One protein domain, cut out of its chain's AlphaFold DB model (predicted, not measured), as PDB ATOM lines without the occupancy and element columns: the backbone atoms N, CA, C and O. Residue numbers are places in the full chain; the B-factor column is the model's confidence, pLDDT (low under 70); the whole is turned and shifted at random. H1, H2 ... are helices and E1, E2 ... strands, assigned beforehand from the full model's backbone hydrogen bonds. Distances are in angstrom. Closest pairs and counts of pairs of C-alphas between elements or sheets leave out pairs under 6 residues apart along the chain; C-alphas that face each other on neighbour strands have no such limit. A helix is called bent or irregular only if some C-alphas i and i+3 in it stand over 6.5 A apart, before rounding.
ATOM      1  N   ALA A  11     369.957 214.024 430.365       61.41
ATOM      2  CA  ALA A  11     371.173 213.367 429.899       61.41
ATOM      3  C   ALA A  11     372.396 214.023 430.549       61.41
ATOM      4  O   ALA A  11     372.461 215.249 430.651       61.41
ATOM      5  N   MET A  12     373.358 213.204 430.981       62.75
ATOM      6  CA  MET A  12     374.621 213.649 431.571       62.75
ATOM      7  C   MET A  12     375.787 213.024 430.804       62.75
ATOM      8  O   MET A  12     375.858 211.800 430.673       62.75
ATOM      9  N   SER A  13     376.691 213.856 430.292       60.12
ATOM     10  CA  SER A  13     377.908 213.390 429.621       60.12
ATOM     11  C   SER A  13     379.048 213.280 430.623       60.12
ATOM     12  O   SER A  13     379.370 214.247 431.306       60.12
ATOM     13  N   THR A  14     379.709 212.123 430.677       59.72
ATOM     14  CA  THR A  14     380.954 211.962 431.437       59.72
ATOM     15  C   THR A  14     382.161 212.310 430.559       59.72
ATOM     16  O   THR A  14     382.201 211.983 429.369       59.72
ATOM     17  N   ILE A  15     383.145 213.004 431.141       62.62
ATOM     18  CA  ILE A  15     384.390 213.405 430.453       62.62
ATOM     19  C   ILE A  15     385.487 212.343 430.604       62.62
ATOM     20  O   ILE A  15     386.455 212.325 429.845       62.62
ATOM     21  N   ASN A  16     385.337 211.421 431.553       53.41
ATOM     22  CA  ASN A  16     386.408 210.497 431.882       53.41
ATOM     23  C   ASN A  16     386.758 209.552 430.718       53.41
ATOM     24  O   ASN A  16     385.886 209.067 429.990       53.41
ATOM     25  N   GLY A  17     388.059 209.330 430.522       56.69
ATOM     26  CA  GLY A  17     388.605 208.499 429.449       56.69
ATOM     27  C   GLY A  17     388.443 209.062 428.031       56.69
ATOM     28  O   GLY A  17     388.678 208.330 427.068       56.69
ATOM     29  N   ARG A  18     388.034 210.330 427.863       59.78
ATOM     30  CA  ARG A  18     387.817 210.951 426.546       59.78
ATOM     31  C   ARG A  18     388.769 212.120 426.314       59.78
ATOM     32  O   ARG A  18     388.804 213.070 427.087       59.78
ATOM     33  N   THR A  19     389.496 212.084 425.200       63.91
ATOM     34  CA  THR A  19     390.233 213.250 424.698       63.91
ATOM     35  C   THR A  19     389.255 214.205 424.023       63.91
ATOM     36  O   THR A  19     388.587 213.822 423.061       63.91
ATOM     37  N   ILE A  20     389.179 215.444 424.510       69.44
ATOM     38  CA  ILE A  20     388.390 216.510 423.886       69.44
ATOM     39  C   ILE A  20     389.298 217.237 422.889       69.44
ATOM     40  O   ILE A  20     390.312 217.799 423.308       69.44
ATOM     41  N   PRO A  21     388.998 217.216 421.579       72.00
ATOM     42  CA  PRO A  21     389.777 217.973 420.609       72.00
ATOM     43  C   PRO A  21     389.705 219.479 420.896       72.00
ATOM     44  O   PRO A  21     388.669 219.943 421.388       72.00
ATOM     45  N   PRO A  22     390.738 220.256 420.517       54.78
ATOM     46  CA  PRO A  22     390.577 221.701 420.416       54.78
ATOM     47  C   PRO A  22     389.382 221.985 419.489       54.78
ATOM     48  O   PRO A  22     389.160 221.263 418.515       54.78
ATOM     49  N   ASP A  23     388.557 222.969 419.844       69.06
ATOM     50  CA  ASP A  23     387.324 223.357 419.132       69.06
ATOM     51  C   ASP A  23     386.110 222.420 419.287       69.06
ATOM     52  O   ASP A  23     385.137 222.513 418.526       69.06
ATOM     53  N   LYS A  24     386.118 221.515 420.272       63.06
ATOM     54  CA  LYS A  24     384.941 220.704 420.617       63.06
ATOM     55  C   LYS A  24     384.415 221.033 422.006       63.06
ATOM     56  O   LYS A  24     385.160 221.084 422.975       63.06
ATOM     57  N   THR A  25     383.097 221.171 422.089       67.06
ATOM     58  CA  THR A  25     382.364 221.341 423.345       67.06
ATOM     59  C   THR A  25     381.678 220.033 423.710       67.06
ATOM     60  O   THR A  25     381.120 219.359 422.841       67.06
ATOM     61  N   ILE A  26     381.695 219.682 424.995       70.69
ATOM     62  CA  ILE A  26     380.872 218.603 425.542       70.69
ATOM     63  C   ILE A  26     379.684 219.229 426.263       70.69
ATOM     64  O   ILE A  26     379.850 220.053 427.158       70.69
ATOM     65  N   GLU A  27     378.480 218.817 425.879       70.69
ATOM     66  CA  GLU A  27     377.265 219.137 426.622       70.69
ATOM     67  C   GLU A  27     377.236 218.274 427.890       70.69
ATOM     68  O   GLU A  27     376.956 217.074 427.835       70.69
ATOM     69  N   MET A  28     377.608 218.867 429.029       63.72
ATOM     70  CA  MET A  28     377.708 218.157 430.312       63.72
ATOM     71  C   MET A  28     376.340 217.703 430.822       63.72
ATOM     72  O   MET A  28     376.208 216.594 431.335       63.72
ATOM     73  N   PHE A  29     375.325 218.548 430.654       67.06
ATOM     74  CA  PHE A  29     373.984 218.316 431.160       67.06
ATOM     75  C   PHE A  29     372.941 218.856 430.186       67.06
ATOM     76  O   PHE A  29     373.066 219.976 429.690       67.06
ATOM     77  N   LYS A  30     371.902 218.058 429.939       73.75
ATOM     78  CA  LYS A  30     370.749 218.440 429.128       73.75
ATOM     79  C   LYS A  30     369.462 218.060 429.838       73.75
ATOM     80  O   LYS A  30     369.232 216.881 430.111       73.75
ATOM     81  N   LEU A  31     368.602 219.048 430.058       74.31
ATOM     82  CA  LEU A  31     367.220 218.848 430.485       74.31
ATOM     83  C   LEU A  31     366.302 218.856 429.273       74.31
ATOM     84  O   LEU A  31     366.352 219.777 428.461       74.31
ATOM     85  N   SER A  32     365.471 217.823 429.160       76.88
ATOM     86  CA  SER A  32     364.457 217.749 428.102       76.88
ATOM     87  C   SER A  32     363.109 218.288 428.580       76.88
ATOM     88  O   SER A  32     362.375 218.871 427.788       76.88
ATOM     89  N   ASP A  33     362.810 218.130 429.872       75.62
ATOM     90  CA  ASP A  33     361.594 218.647 430.495       75.62
ATOM     91  C   ASP A  33     361.835 220.027 431.102       75.62
ATOM     92  O   ASP A  33     362.446 220.168 432.162       75.62
ATOM     93  N   LEU A  34     361.349 221.059 430.411       76.81
ATOM     94  CA  LEU A  34     361.475 222.448 430.856       76.81
ATOM     95  C   LEU A  34     360.406 222.845 431.884       76.81
ATOM     96  O   LEU A  34     360.541 223.894 432.504       76.81
ATOM     97  N   GLU A  35     359.379 222.015 432.100       80.38
ATOM     98  CA  GLU A  35     358.332 222.245 433.113       80.38
ATOM     99  C   GLU A  35     358.921 222.414 434.523       80.38
ATOM    100  O   GLU A  35     358.416 223.198 435.323       80.38
ATOM    101  N   TYR A  36     360.037 221.736 434.800       73.69
ATOM    102  CA  TYR A  36     360.723 221.768 436.092       73.69
ATOM    103  C   TYR A  36     361.976 222.644 436.081       73.69
ATOM    104  O   TYR A  36     362.743 222.608 437.044       73.69
ATOM    105  N   LEU A  37     362.208 223.418 435.014       74.81
ATOM    106  CA  LEU A  37     363.447 224.174 434.837       74.81
ATOM    107  C   LEU A  37     363.717 225.101 436.026       74.81
ATOM    108  O   LEU A  37     364.819 225.066 436.554       74.81
ATOM    109  N   ASP A  38     362.722 225.862 436.483       75.25
ATOM    110  CA  ASP A  38     362.901 226.799 437.601       75.25
ATOM    111  C   ASP A  38     363.228 226.083 438.917       75.25
ATOM    112  O   ASP A  38     364.120 226.511 439.642       75.25
ATOM    113  N   ALA A  39     362.558 224.963 439.210       76.44
ATOM    114  CA  ALA A  39     362.827 224.181 440.418       76.44
ATOM    115  C   ALA A  39     364.232 223.565 440.389       76.44
ATOM    116  O   ALA A  39     364.939 223.562 441.394       76.44
ATOM    117  N   ILE A  40     364.653 223.080 439.218       74.50
ATOM    118  CA  ILE A  40     365.982 222.507 439.036       74.50
ATOM    119  C   ILE A  40     367.038 223.612 439.106       74.50
ATOM    120  O   ILE A  40     368.026 223.442 439.804       74.50
ATOM    121  N   LEU A  41     366.834 224.762 438.459       73.81
ATOM    122  CA  LEU A  41     367.757 225.896 438.547       73.81
ATOM    123  C   LEU A  41     367.879 226.443 439.978       73.81
ATOM    124  O   LEU A  41     368.988 226.795 440.375       73.81
ATOM    125  N   ASP A  42     366.794 226.475 440.762       77.81
ATOM    126  CA  ASP A  42     366.834 226.877 442.178       77.81
ATOM    127  C   ASP A  42     367.685 225.912 443.015       77.81
ATOM    128  O   ASP A  42     368.532 226.344 443.800       77.81
ATOM    129  N   ASP A  43     367.536 224.603 442.794       73.69
ATOM    130  CA  ASP A  43     368.362 223.592 443.457       73.69
ATOM    131  C   ASP A  43     369.818 223.621 442.963       73.69
ATOM    132  O   ASP A  43     370.736 223.507 443.776       73.69
ATOM    133  N   PHE A  44     370.062 223.859 441.668       69.62
ATOM    134  CA  PHE A  44     371.408 224.073 441.121       69.62
ATOM    135  C   PHE A  44     372.061 225.346 441.677       69.62
ATOM    136  O   PHE A  44     373.273 225.382 441.853       69.62
ATOM    137  N   GLY A  45     371.286 226.371 442.038       69.44
ATOM    138  CA  GLY A  45     371.797 227.553 442.737       69.44
ATOM    139  C   GLY A  45     372.374 227.253 444.128       69.44
ATOM    140  O   GLY A  45     373.093 228.083 444.684       69.44
ATOM    141  N   ARG A  46     372.090 226.072 444.695       74.69
ATOM    142  CA  ARG A  46     372.607 225.621 446.002       74.69
ATOM    143  C   ARG A  46     373.897 224.811 445.901       74.69
ATOM    144  O   ARG A  46     374.458 224.453 446.936       74.69
ATOM    145  N   VAL A  47     374.349 224.500 444.691       69.44
ATOM    146  CA  VAL A  47     375.542 223.693 444.432       69.44
ATOM    147  C   VAL A  47     376.537 224.496 443.608       69.44
ATOM    148  O   VAL A  47     376.204 225.073 442.578       69.44
ATOM    149  N   ASP A  48     377.779 224.530 444.082       72.50
ATOM    150  CA  ASP A  48     378.886 225.142 443.355       72.50
ATOM    151  C   ASP A  48     379.560 224.071 442.494       72.50
ATOM    152  O   ASP A  48     380.122 223.102 443.010       72.50
ATOM    153  N   PHE A  49     379.443 224.218 441.175       73.50
ATOM    154  CA  PHE A  49     380.074 223.325 440.214       73.50
ATOM    155  C   PHE A  49     381.333 223.974 439.661       73.50
ATOM    156  O   PHE A  49     381.276 224.957 438.915       73.50
ATOM    157  N   GLU A  50     382.461 223.347 439.970       76.94
ATOM    158  CA  GLU A  50     383.760 223.651 439.397       76.94
ATOM    159  C   GLU A  50     384.263 222.429 438.625       76.94
ATOM    160  O   GLU A  50     384.244 221.304 439.127       76.94
ATOM    161  N   ALA A  51     384.710 222.645 437.391       78.31
ATOM    162  CA  ALA A  51     385.383 221.635 436.593       78.31
ATOM    163  C   ALA A  51     386.800 222.105 436.280       78.31
ATOM    164  O   ALA A  51     386.998 223.172 435.703       78.31
ATOM    165  N   CYS A  52     387.781 221.280 436.631       79.50
ATOM    166  CA  CYS A  52     389.179 221.520 436.316       79.50
ATOM    167  C   CYS A  52     389.670 220.476 435.310       79.50
ATOM    168  O   CYS A  52     389.391 219.284 435.450       79.50
ATOM    169  N   TYR A  53     390.379 220.929 434.278       80.75
ATOM    170  CA  TYR A  53     390.899 220.099 433.198       80.75
ATOM    171  C   TYR A  53     392.352 220.466 432.907       80.75
ATOM    172  O   TYR A  53     392.657 221.630 432.664       80.75
ATOM    173  N   CYS A  54     393.228 219.463 432.871       82.06
ATOM    174  CA  CYS A  54     394.599 219.598 432.390       82.06
ATOM    175  C   CYS A  54     394.738 218.898 431.040       82.06
ATOM    176  O   CYS A  54     394.302 217.757 430.868       82.06
ATOM    177  N   SER A  55     395.346 219.584 430.078       80.56
ATOM    178  CA  SER A  55     395.711 218.988 428.798       80.56
ATOM    179  C   SER A  55     396.914 218.054 428.936       80.56
ATOM    180  O   SER A  55     397.582 217.982 429.963       80.56
ATOM    181  N   VAL A  56     397.234 217.373 427.836       81.06
ATOM    182  CA  VAL A  56     398.440 216.542 427.703       81.06
ATOM    183  C   VAL A  56     399.748 217.346 427.658       81.06
ATOM    184  O   VAL A  56     400.815 216.743 427.621       81.06
ATOM    185  N   PHE A  57     399.671 218.680 427.617       85.38
ATOM    186  CA  PHE A  57     400.821 219.590 427.577       85.38
ATOM    187  C   PHE A  57     401.080 220.279 428.927       85.38
ATOM    188  O   PHE A  57     401.751 221.304 428.959       85.38
ATOM    189  N   ASP A  58     400.521 219.748 430.020       80.31
ATOM    190  CA  ASP A  58     400.626 220.303 431.381       80.31
ATOM    191  C   ASP A  58     400.030 221.716 431.546       80.31
ATOM    192  O   ASP A  58     400.264 222.401 432.538       80.31
ATOM    193  N   GLU A  59     399.202 222.151 430.596       83.25
ATOM    194  CA  GLU A  59     398.383 223.355 430.730       83.25
ATOM    195  C   GLU A  59     397.039 222.986 431.360       83.25
ATOM    196  O   GLU A  59     396.377 222.057 430.881       83.25
ATOM    197  N   CYS A  60     396.625 223.699 432.410       87.75
ATOM    198  CA  CYS A  60     395.376 223.442 433.122       87.75
ATOM    199  C   CYS A  60     394.436 224.649 433.105       87.75
ATOM    200  O   CYS A  60     394.862 225.806 433.111       87.75
ATOM    201  N   TRP A  61     393.136 224.366 433.139       86.75
ATOM    202  CA  TRP A  61     392.072 225.358 433.208       86.75
ATOM    203  C   TRP A  61     391.006 224.939 434.208       86.75
ATOM    204  O   TRP A  61     390.690 223.755 434.330       86.75
ATOM    205  N   THR A  62     390.407 225.923 434.867       83.81
ATOM    206  CA  THR A  62     389.211 225.749 435.686       83.81
ATOM    207  C   THR A  62     388.031 226.480 435.062       83.81
ATOM    208  O   THR A  62     388.188 227.535 434.446       83.81
ATOM    209  N   THR A  63     386.835 225.924 435.196       80.50
ATOM    210  CA  THR A  63     385.586 226.575 434.816       80.50
ATOM    211  C   THR A  63     384.570 226.412 435.932       80.50
ATOM    212  O   THR A  63     384.439 225.343 436.528       80.50
ATOM    213  N   LYS A  64     383.851 227.494 436.217       77.06
ATOM    214  CA  LYS A  64     382.799 227.538 437.228       77.06
ATOM    215  C   LYS A  64     381.464 227.721 436.546       77.06
ATOM    216  O   LYS A  64     381.348 228.522 435.615       77.06
ATOM    217  N   MET A  65     380.438 227.043 437.049       71.12
ATOM    218  CA  MET A  65     379.081 227.192 436.527       71.12
ATOM    219  C   MET A  65     378.586 228.641 436.624       71.12
ATOM    220  O   MET A  65     377.916 229.117 435.714       71.12
ATOM    221  N   THR A  66     378.998 229.389 437.651       65.75
ATOM    222  CA  THR A  66     378.687 230.823 437.791       65.75
ATOM    223  C   THR A  66     379.246 231.692 436.664       65.75
ATOM    224  O   THR A  66     378.711 232.766 436.401       65.75
ATOM    225  N   THR A  67     380.311 231.246 435.993       60.00
ATOM    226  CA  THR A  67     381.027 232.018 434.966       60.00
ATOM    227  C   THR A  67     380.734 231.506 433.549       60.00
ATOM    228  O   THR A  67     381.528 231.766 432.648       60.00
ATOM    229  N   PHE A  68     379.621 230.774 433.353       54.31
ATOM    230  CA  PHE A  68     379.021 230.324 432.076       54.31
ATOM    231  C   PHE A  68     379.888 230.545 430.812       54.31
ATOM    232  O   PHE A  68     379.541 231.325 429.926       54.31
ATOM    233  N   GLY A  69     381.013 229.826 430.712       54.03
ATOM    234  CA  GLY A  69     381.832 229.761 429.496       54.03
ATOM    235  C   GLY A  69     383.222 230.403 429.538       54.03
ATOM    236  O   GLY A  69     383.953 230.238 428.563       54.03
ATOM    237  N   ALA A  70     383.637 231.075 430.616       63.16
ATOM    238  CA  ALA A  70     385.036 231.488 430.758       63.16
ATOM    239  C   ALA A  70     385.838 230.419 431.516       63.16
ATOM    240  O   ALA A  70     385.583 230.149 432.690       63.16
ATOM    241  N   SER A  71     386.793 229.802 430.825       75.69
ATOM    242  CA  SER A  71     387.809 228.951 431.445       75.69
ATOM    243  C   SER A  71     389.000 229.813 431.858       75.69
ATOM    244  O   SER A  71     389.545 230.544 431.030       75.69
ATOM    245  N   GLU A  72     389.419 229.724 433.117       81.69
ATOM    246  CA  GLU A  72     390.570 230.456 433.648       81.69
ATOM    247  C   GLU A  72     391.791 229.529 433.732       81.69
ATOM    248  O   GLU A  72     391.659 228.407 434.228       81.69
ATOM    249  N   PRO A  73     392.972 229.950 433.246       85.19
ATOM    250  CA  PRO A  73     394.183 229.149 433.365       85.19
ATOM    251  C   PRO A  73     394.601 229.026 434.835       85.19
ATOM    252  O   PRO A  73     394.584 230.006 435.581       85.19
ATOM    253  N   VAL A  74     395.007 227.824 435.242       88.38
ATOM    254  CA  VAL A  74     395.486 227.517 436.599       88.38
ATOM    255  C   VAL A  74     396.762 226.688 436.532       88.38
ATOM    256  O   VAL A  74     396.996 225.982 435.557       88.38
ATOM    257  N   GLU A  75     397.594 226.752 437.573       86.44
ATOM    258  CA  GLU A  75     398.857 226.001 437.599       86.44
ATOM    259  C   GLU A  75     398.641 224.484 437.684       86.44
ATOM    260  O   GLU A  75     399.407 223.718 437.111       86.44
TER     261      GLU A  75
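This is residues 11 to 75 of the 86 residues of an uncharacterized protein of Woeseiaceae bacterium (UniProt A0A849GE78). The model is a loose, open U: one arm is a long N-terminal stretch, residues 11 to 28, that goes out and folds back to E1; H1 is at the bend, and a small sheet of E2, E3 and E4 makes the other arm. The sheet is a meander, each strand the antiparallel neighbour of the one before, and residues 33 to 39, of which 34 to 39 belong to H1, stick out at the bend. The printed part has 65 residues with one named helix and four named strands, in the order E1, H1, E2, E3, E4; the class is mixed, helices and strands, with under half of the residues in named elements. The whole is loose, with a radius of gyration of the C-alphas of 13.9 A, and a rod in outline, spanning 43 by 20 by 18 A.

Residues 11 to 12 pair, antiparallel, with residues 29 to 30 of E1, residues 29 to 31, which pairs with no named strand. E1 has a tight link to H1, residues 34 to 44; their closest C-alphas, those of Leu 31 and Leu 37, are 7.8 A apart. In H1, 5 of 7 O i to N i+4 pairs are within hydrogen-bond range. A tight link joins H1 to E2, residues 50 to 54. E2 and E3, residues 60 to 64, form a hairpin, antiparallel at 165 degrees; N 51 and O 63 are 2.8 A apart, as are N 61 and O 53. E3 and E4, residues 71 to 74, form another hairpin, antiparallel at 134 degrees, with N 72 and O 62 at 2.8 A. E2 and E4 are the edge strands. H1 is not on the sheet, with 0 pairs of C-alphas within 10 A. E1 is apart from E2, E3 and E4.

E1 begins at C-alpha 29, (373.984, 218.316, 431.160), and is 6.8 A long. H1 begins at C-alpha 34, (361.475, 222.448, 430.856), and measures 14.4 A; it is irregular, with C-alphas 35 and 38 at 7.9 A. E2 measures 13.5 A and E3 13.8 A. E4, 9.4 A long, ends at C-alpha 74, (395.486, 227.517, 436.599).

The two C-alphas farthest apart, those of Glu 35 and Phe 57, are 42.9 A apart. The printed part has no cut, and no link between named elements is long. The mean pLDDT of the printed part is 72.4; 24 residues are under 70, among them residues 11 to 20 and 66 to 70.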